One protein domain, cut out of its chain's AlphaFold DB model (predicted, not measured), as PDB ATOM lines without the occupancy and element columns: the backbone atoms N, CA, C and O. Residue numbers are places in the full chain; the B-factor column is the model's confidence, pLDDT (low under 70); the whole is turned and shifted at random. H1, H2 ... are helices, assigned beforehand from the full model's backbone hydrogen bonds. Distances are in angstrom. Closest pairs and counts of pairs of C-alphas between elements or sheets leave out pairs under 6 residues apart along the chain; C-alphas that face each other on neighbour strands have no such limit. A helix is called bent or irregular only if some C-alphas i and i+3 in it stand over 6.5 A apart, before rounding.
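What this domain is: This is residues 2 to 63 of the 98 residues of an uncharacterized protein of Deltaproteobacteria bacterium (UniProt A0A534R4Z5). A short helix, H1, and a long one, H2, make a lopsided V: the end of H1 comes near the start of H2, and the 18-residue link that joins them, residues 12 to 29, loops out beyond this corner, away from the long shaft of H2, and folds back to the start of H2. H2 makes the long axis as a lone shaft, its residues 38 to 44 standing free, and the last residues, 53 to 63, hook off its far end. The printed part has 62 residues with two named helices, H1 then H2, and no named strand; its class is all helix. It is loose, with a radius of gyration of the C-alphas of 15.2 A, and elongated, spanning 42 by 23 by 17 A.

How they stand to each other: H1, residues 2 to 11, is followed by a long link, residues 12 to 29, and then by H2, residues 30 to 52. H1 and H2 are close but not clearly touching, with 2 pairs of C-alphas within 8 A. Their closest C-alphas, those of Ala 11 and Arg 30, are 5.9 A apart. Their lines stand at a steep tilt of 45 degrees, and they run opposite ways. Their centres are 17.9 A apart. In both H1 and H2, every O i to N i+4 pair is within hydrogen-bond range.

Where its parts are: H1 has 10 residues, from C-alpha 2 at (9.141, -51.756, -1.400) to C-alpha 11, 14.4 A away. H2 has 23 residues and measures 32.8 A from C-alpha 30 at (11.901, -32.380, -3.120) to C-alpha 52 at (9.579, -44.450, 27.263). Neither helix is bent.

The domain as a whole: The two C-alphas farthest apart, those of Gly 18 and Gly 53, are 43.1 A apart. The printed part, residues 2 to 63, has no cut. The mean pLDDT of the printed part is 87.2, and residue 2 alone is under 70.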
ATOM      1  N   ARG A   2       8.943 -52.212   0.002       68.44
ATOM      2  CA  ARG A   2       9.141 -51.756  -1.400       68.44
ATOM      3  C   ARG A   2       8.589 -50.353  -1.711       68.44
ATOM      4  O   ARG A   2       9.153 -49.664  -2.558       68.44
ATOM      5  N   TYR A   3       7.530 -49.922  -1.025       79.12
ATOM      6  CA  TYR A   3       6.828 -48.669  -1.327       79.12
ATOM      7  C   TYR A   3       7.594 -47.423  -0.867       79.12
ATOM      8  O   TYR A   3       7.849 -46.541  -1.683       79.12
ATOM      9  N   LEU A   4       8.070 -47.398   0.384       75.75
ATOM     10  CA  LEU A   4       8.873 -46.286   0.914       75.75
ATOM     11  C   LEU A   4      10.149 -46.067   0.086       75.75
ATOM     12  O   LEU A   4      10.412 -44.964  -0.381       75.75
ATOM     13  N   SER A   5      10.897 -47.140  -0.187       82.88
ATOM     14  CA  SER A   5      12.105 -47.077  -1.020       82.88
ATOM     15  C   SER A   5      11.816 -46.540  -2.432       82.88
ATOM     16  O   SER A   5      12.575 -45.728  -2.961       82.88
ATOM     17  N   LYS A   6      10.695 -46.942  -3.050       85.81
ATOM     18  CA  LYS A   6      10.264 -46.433  -4.361       85.81
ATOM     19  C   LYS A   6       9.955 -44.935  -4.326       85.81
ATOM     20  O   LYS A   6      10.449 -44.219  -5.195       85.81
ATOM     21  N   VAL A   7       9.190 -44.477  -3.332       80.62
ATOM     22  CA  VAL A   7       8.858 -43.055  -3.141       80.62
ATOM     23  C   VAL A   7      10.130 -42.233  -2.954       80.62
ATOM     24  O   VAL A   7      10.314 -41.245  -3.658       80.62
ATOM     25  N   LEU A   8      11.053 -42.679  -2.096       79.06
ATOM     26  CA  LEU A   8      12.318 -41.981  -1.851       79.06
ATOM     27  C   LEU A   8      13.184 -41.901  -3.112       79.06
ATOM     28  O   LEU A   8      13.676 -40.830  -3.454       79.06
ATOM     29  N   ARG A   9      13.335 -43.000  -3.863       85.56
ATOM     30  CA  ARG A   9      14.091 -42.979  -5.127       85.56
ATOM     31  C   ARG A   9      13.470 -42.035  -6.153       85.56
ATOM     32  O   ARG A   9      14.205 -41.287  -6.791       85.56
ATOM     33  N   GLN A  10      12.145 -42.046  -6.284       85.06
ATOM     34  CA  GLN A  10      11.440 -41.139  -7.184       85.06
ATOM     35  C   GLN A  10      11.579 -39.671  -6.738       85.06
ATOM     36  O   GLN A  10      11.825 -38.816  -7.582       85.06
ATOM     37  N   ALA A  11      11.506 -39.377  -5.434       78.62
ATOM     38  CA  ALA A  11      11.728 -38.037  -4.877       78.62
ATOM     39  C   ALA A  11      13.159 -37.523  -5.096       78.62
ATOM     40  O   ALA A  11      13.374 -36.330  -5.289       78.62
ATOM     41  N   LEU A  12      14.138 -38.429  -5.114       82.56
ATOM     42  CA  LEU A  12      15.537 -38.131  -5.427       82.56
ATOM     43  C   LEU A  12      15.815 -37.998  -6.936       82.56
ATOM     44  O   LEU A  12      16.968 -37.818  -7.316       82.56
ATOM     45  N   GLY A  13      14.795 -38.102  -7.798       83.62
ATOM     46  CA  GLY A  13      14.946 -38.012  -9.255       83.62
ATOM     47  C   GLY A  13      15.558 -39.258  -9.903       83.62
ATOM     48  O   GLY A  13      15.940 -39.228 -11.071       83.62
ATOM     49  N   ARG A  14      15.663 -40.376  -9.176       88.75
ATOM     50  CA  ARG A  14      16.184 -41.631  -9.734       88.75
ATOM     51  C   ARG A  14      15.133 -42.265 -10.646       88.75
ATOM     52  O   ARG A  14      13.933 -42.172 -10.387       88.75
ATOM     53  N   ARG A  15      15.576 -42.976 -11.687       89.00
ATOM     54  CA  ARG A  15      14.672 -43.768 -12.538       89.00
ATOM     55  C   ARG A  15      14.011 -44.871 -11.708       89.00
ATOM     56  O   ARG A  15      14.695 -45.639 -11.033       89.00
ATOM     57  N   VAL A  16      12.681 -44.964 -11.771       91.12
ATOM     58  CA  VAL A  16      11.917 -46.029 -11.110       91.12
ATOM     59  C   VAL A  16      10.842 -46.581 -12.040       91.12
ATOM     60  O   VAL A  16      10.063 -45.822 -12.616       91.12
ATOM     61  N   ARG A  17      10.775 -47.914 -12.164       90.69
ATOM     62  CA  ARG A  17       9.742 -48.595 -12.956       90.69
ATOM     63  C   ARG A  17       8.354 -48.330 -12.365       90.69
ATOM     64  O   ARG A  17       8.134 -48.534 -11.167       90.69
ATOM     65  N   GLY A  18       7.427 -47.880 -13.213       88.38
ATOM     66  CA  GLY A  18       6.064 -47.520 -12.816       88.38
ATOM     67  C   GLY A  18       6.036 -46.368 -11.812       88.38
ATOM     68  O   GLY A  18       5.486 -46.530 -10.725       88.38
ATOM     69  N   ARG A  19       6.696 -45.245 -12.121       85.94
ATOM     70  CA  ARG A  19       6.702 -44.044 -11.269       85.94
ATOM     71  C   ARG A  19       5.280 -43.671 -10.831       85.94
ATOM     72  O   ARG A  19       4.343 -43.760 -11.619       85.94
ATOM     73  N   TYR A  20       5.117 -43.242  -9.586       84.25
ATOM     74  CA  TYR A  20       3.856 -42.664  -9.138       84.25
ATOM     75  C   TYR A  20       3.551 -41.405  -9.951       84.25
ATOM     76  O   TYR A  20       4.461 -40.631 -10.252       84.25
ATOM     77  N   ARG A  21       2.275 -41.189 -10.288       83.31
ATOM     78  CA  ARG A  21       1.826 -39.990 -11.015       83.31
ATOM     79  C   ARG A  21       2.198 -38.702 -10.273       83.31
ATOM     80  O   ARG A  21       2.513 -37.705 -10.907       83.31
ATOM     81  N   MET A  22       2.189 -38.751  -8.944       76.31
ATOM     82  CA  MET A  22       2.498 -37.636  -8.059       76.31
ATOM     83  C   MET A  22       3.153 -38.167  -6.785       76.31
ATOM     84  O   MET A  22       2.737 -39.199  -6.253       76.31
ATOM     85  N   LEU A  23       4.159 -37.452  -6.288       73.88
ATOM     86  CA  LEU A  23       4.638 -37.622  -4.923       73.88
ATOM     87  C   LEU A  23       3.761 -36.758  -4.021       73.88
ATOM     88  O   LEU A  23       3.750 -35.541  -4.168       73.88
ATOM     89  N   ARG A  24       3.010 -37.377  -3.112       70.69
ATOM     90  CA  ARG A  24       2.269 -36.643  -2.082       70.69
ATOM     91  C   ARG A  24       3.125 -36.571  -0.824       70.69
ATOM     92  O   ARG A  24       2.987 -37.397   0.068       70.69
ATOM     93  N   CYS A  25       4.060 -35.628  -0.801       71.12
ATOM     94  CA  CYS A  25       4.799 -35.272   0.405       71.12
ATOM     95  C   CYS A  25       4.865 -33.751   0.535       71.12
ATOM     96  O   CYS A  25       5.412 -33.089  -0.345       71.12
ATOM     97  N   ALA A  26       4.309 -33.218   1.630       71.38
ATOM     98  CA  ALA A  26       4.175 -31.778   1.861       71.38
ATOM     99  C   ALA A  26       3.580 -31.050   0.630       71.38
ATOM    100  O   ALA A  26       2.573 -31.498   0.087       71.38
ATOM    101  N   ASP A  27       4.219 -29.973   0.170       74.50
ATOM    102  CA  ASP A  27       3.835 -29.176  -1.006       74.50
ATOM    103  C   ASP A  27       4.259 -29.793  -2.362       74.50
ATOM    104  O   ASP A  27       4.109 -29.173  -3.413       74.50
ATOM    105  N   GLY A  28       4.818 -31.010  -2.362       70.69
ATOM    106  CA  GLY A  28       5.272 -31.716  -3.563       70.69
ATOM    107  C   GLY A  28       6.691 -31.366  -4.033       70.69
ATOM    108  O   GLY A  28       7.173 -31.969  -4.996       70.69
ATOM    109  N   ARG A  29       7.407 -30.452  -3.364       78.62
ATOM    110  CA  ARG A  29       8.808 -30.122  -3.684       78.62
ATOM    111  C   ARG A  29       9.780 -31.080  -2.996       78.62
ATOM    112  O   ARG A  29       9.634 -31.398  -1.821       78.62
ATOM    113  N   ARG A  30      10.868 -31.472  -3.678       77.44
ATOM    114  CA  ARG A  30      11.901 -32.380  -3.120       77.44
ATOM    115  C   ARG A  30      12.464 -31.898  -1.776       77.44
ATOM    116  O   ARG A  30      12.611 -32.701  -0.857       77.44
ATOM    117  N   ALA A  31      12.782 -30.608  -1.663       83.00
ATOM    118  CA  ALA A  31      13.331 -30.031  -0.435       83.00
ATOM    119  C   ALA A  31      12.324 -30.090   0.726       83.00
ATOM    120  O   ALA A  31      12.682 -30.523   1.819       83.00
ATOM    121  N   ALA A  32      11.063 -29.741   0.462       81.69
ATOM    122  CA  ALA A  32       9.986 -29.807   1.445       81.69
ATOM    123  C   ALA A  32       9.681 -31.253   1.857       81.69
ATOM    124  O   ALA A  32       9.527 -31.539   3.036       81.69
ATOM    125  N   CYS A  33       9.697 -32.189   0.909       80.62
ATOM    126  CA  CYS A  33       9.557 -33.621   1.161       80.62
ATOM    127  C   CYS A  33      10.649 -34.142   2.108       80.62
ATOM    128  O   CYS A  33      10.367 -34.841   3.079       80.62
ATOM    129  N   ALA A  34      11.907 -33.769   1.854       84.12
ATOM    130  CA  ALA A  34      13.027 -34.162   2.702       84.12
ATOM    131  C   ALA A  34      12.947 -33.522   4.098       84.12
ATOM    132  O   ALA A  34      13.241 -34.187   5.091       84.12
ATOM    133  N   ALA A  35      12.534 -32.252   4.176       88.75
ATOM    134  CA  ALA A  35      12.298 -31.564   5.440       88.75
ATOM    135  C   ALA A  35      11.168 -32.226   6.240       88.75
ATOM    136  O   ALA A  35      11.355 -32.501   7.419       88.75
ATOM    137  N   ALA A  36      10.054 -32.573   5.589       86.81
ATOM    138  CA  ALA A  36       8.927 -33.260   6.209       86.81
ATOM    139  C   ALA A  36       9.335 -34.629   6.765       86.81
ATOM    140  O   ALA A  36       9.068 -34.911   7.924       86.81
ATOM    141  N   VAL A  37      10.057 -35.448   5.990       86.31
ATOM    142  CA  VAL A  37      10.528 -36.762   6.467       86.31
ATOM    143  C   VAL A  37      11.445 -36.624   7.686       86.31
ATOM    144  O   VAL A  37      11.256 -37.338   8.669       86.31
ATOM    145  N   ARG A  38      12.415 -35.697   7.658       93.06
ATOM    146  CA  ARG A  38      13.305 -35.458   8.809       93.06
ATOM    147  C   ARG A  38      12.547 -34.918  10.019       93.06
ATOM    148  O   ARG A  38      12.791 -35.381  11.126       93.06
ATOM    149  N   GLY A  39      11.630 -33.977   9.804       94.94
ATOM    150  CA  GLY A  39      10.803 -33.394  10.857       94.94
ATOM    151  C   GLY A  39       9.906 -34.435  11.520       94.94
ATOM    152  O   GLY A  39       9.894 -34.535  12.742       94.94
ATOM    153  N   SER A  40       9.227 -35.275  10.732       93.31
ATOM    154  CA  SER A  40       8.408 -36.374  11.253       93.31
ATOM    155  C   SER A  40       9.237 -37.391  12.034       93.31
ATOM    156  O   SER A  40       8.792 -37.854  13.080       93.31
ATOM    157  N   LEU A  41      10.447 -37.720  11.565       94.75
ATOM    158  CA  LEU A  41      11.345 -38.619  12.291       94.75
ATOM    159  C   LEU A  41      11.804 -38.009  13.621       94.75
ATOM    160  O   LEU A  41      11.723 -38.676  14.648       94.75
ATOM    161  N   ALA A  42      12.242 -36.747  13.621       97.69
ATOM    162  CA  ALA A  42      12.665 -36.051  14.834       97.69
ATOM    163  C   ALA A  42      11.520 -35.940  15.854       97.69
ATOM    164  O   ALA A  42      11.716 -36.224  17.034       97.69
ATOM    165  N   ALA A  43      10.311 -35.609  15.392       97.88
ATOM    166  CA  ALA A  43       9.119 -35.564  16.232       97.88
ATOM    167  C   ALA A  43       8.782 -36.942  16.826       97.88
ATOM    168  O   ALA A  43       8.496 -37.040  18.018       97.88
ATOM    169  N   ALA A  44       8.863 -38.011  16.026       96.44
ATOM    170  CA  ALA A  44       8.632 -39.373  16.502       96.44
ATOM    171  C   ALA A  44       9.664 -39.800  17.557       96.44
ATOM    172  O   ALA A  44       9.280 -40.342  18.589       96.44
ATOM    173  N   VAL A  45      10.952 -39.511  17.338       97.00
ATOM    174  CA  VAL A  45      12.027 -39.782  18.308       97.00
ATOM    175  C   VAL A  45      11.787 -39.032  19.618       97.00
ATOM    176  O   VAL A  45      11.864 -39.639  20.684       97.00
ATOM    177  N   GLY A  46      11.445 -37.741  19.551       97.81
ATOM    178  CA  GLY A  46      11.126 -36.946  20.739       97.81
ATOM    179  C   GLY A  46       9.934 -37.510  21.514       97.81
ATOM    180  O   GLY A  46      10.016 -37.706  22.725       97.81
ATOM    181  N   ALA A  47       8.851 -37.853  20.812       97.06
ATOM    182  CA  ALA A  47       7.658 -38.429  21.426       97.06
ATOM    183  C   ALA A  47       7.918 -39.809  22.053       97.06
ATOM    184  O   ALA A  47       7.405 -40.098  23.133       97.06
ATOM    185  N   LEU A  48       8.708 -40.666  21.398       96.94
ATOM    186  CA  LEU A  48       9.061 -41.988  21.922       96.94
ATOM    187  C   LEU A  48       9.994 -41.886  23.128       96.94
ATOM    188  O   LEU A  48       9.737 -42.535  24.135       96.94
ATOM    189  N   THR A  49      10.989 -41.000  23.075       97.31
ATOM    190  CA  THR A  49      11.887 -40.734  24.207       97.31
ATOM    191  C   THR A  49      11.107 -40.264  25.433       97.31
ATOM    192  O   THR A  49      11.297 -40.795  26.524       97.31
ATOM    193  N   ALA A  50      10.174 -39.322  25.250       96.69
ATOM    194  CA  ALA A  50       9.326 -38.828  26.333       96.69
ATOM    195  C   ALA A  50       8.395 -39.916  26.894       96.69
ATOM    196  O   ALA A  50       8.234 -40.024  28.106       96.69
ATOM    197  N   ARG A  51       7.797 -40.745  26.025       95.31
ATOM    198  CA  ARG A  51       6.890 -41.828  26.438       95.31
ATOM    199  C   ARG A  51       7.595 -42.985  27.142       95.31
ATOM    200  O   ARG A  51       7.000 -43.581  28.032       95.31
ATOM    201  N   SER A  52       8.805 -43.330  26.714       94.88
ATOM    202  CA  SER A  52       9.579 -44.450  27.263       94.88
ATOM    203  C   SER A  52      10.522 -44.040  28.395       94.88
ATOM    204  O   SER A  52      11.091 -44.911  29.041       94.88
ATOM    205  N   GLY A  53      10.724 -42.737  28.628       95.94
ATOM    206  CA  GLY A  53      11.663 -42.224  29.631       95.94
ATOM    207  C   GLY A  53      13.140 -42.466  29.296       95.94
ATOM    208  O   GLY A  53      14.001 -42.273  30.148       95.94
ATOM    209  N   SER A  54      13.449 -42.896  28.070       95.75
ATOM    210  CA  SER A  54      14.801 -43.233  27.624       95.75
ATOM    211  C   SER A  54      14.978 -42.930  26.141       95.75
ATOM    212  O   SER A  54      14.072 -43.135  25.331       95.75
ATOM    213  N   ALA A  55      16.171 -42.460  25.780       95.25
ATOM    214  CA  ALA A  55      16.562 -42.234  24.392       95.25
ATOM    215  C   ALA A  55      16.988 -43.527  23.671       95.25
ATOM    216  O   ALA A  55      17.243 -43.493  22.468       95.25
ATOM    217  N   LEU A  56      17.088 -44.655  24.388       96.00
ATOM    218  CA  LEU A  56      17.485 -45.941  23.821       96.00
ATOM    219  C   LEU A  56      16.303 -46.584  23.064       96.00
ATOM    220  O   LEU A  56      15.277 -46.873  23.688       96.00
ATOM    221  N   PRO A  57      16.406 -46.822  21.740       93.88
ATOM    222  CA  PRO A  57      15.276 -47.306  20.940       93.88
ATOM    223  C   PRO A  57      14.774 -48.711  21.287       93.88
ATOM    224  O   PRO A  57      13.639 -49.050  20.965       93.88
ATOM    225  N   ASP A  58      15.599 -49.535  21.926       95.94
ATOM    226  CA  ASP A  58      15.221 -50.867  22.404       95.94
ATOM    227  C   ASP A  58      14.163 -50.812  23.516       95.94
ATOM    228  O   ASP A  58      13.402 -51.758  23.660       95.94
ATOM    229  N   THR A  59      14.048 -49.683  24.221       94.94
ATOM    230  CA  THR A  59      13.013 -49.419  25.239       94.94
ATOM    231  C   THR A  59      11.702 -48.865  24.670       94.94
ATOM    232  O   THR A  59      10.721 -48.654  25.394       94.94
ATOM    233  N   TRP A  60      11.648 -48.591  23.365       95.31
ATOM    234  CA  TRP A  60      10.488 -47.985  22.711       95.31
ATOM    235  C   TRP A  60       9.450 -49.037  22.324       95.31
ATOM    236  O   TRP A  60       9.190 -49.293  21.147       95.31
ATOM    237  N   HIS A  61       8.829 -49.648  23.329       93.00
ATOM    238  CA  HIS A  61       7.796 -50.655  23.119       93.00
ATOM    239  C   HIS A  61       6.413 -50.030  22.878       93.00
ATOM    240  O   HIS A  61       6.011 -49.041  23.501       93.00
ATOM    241  N   ALA A  62       5.661 -50.635  21.961       91.12
ATOM    242  CA  ALA A  62       4.236 -50.387  21.786       91.12
ATOM    243  C   ALA A  62       3.435 -51.519  22.445       91.12
ATOM    244  O   ALA A  62       3.859 -52.673  22.414       91.12
ATOM    245  N   ASP A  63       2.274 -51.195  23.020       91.94
ATOM    246  CA  ASP A  63       1.329 -52.219  23.474       91.94
ATOM    247  C   ASP A  63       0.605 -52.796  22.254       91.94
ATOM    248  O   ASP A  63      -0.270 -52.142  21.684       91.94
TER     249      ASP A  63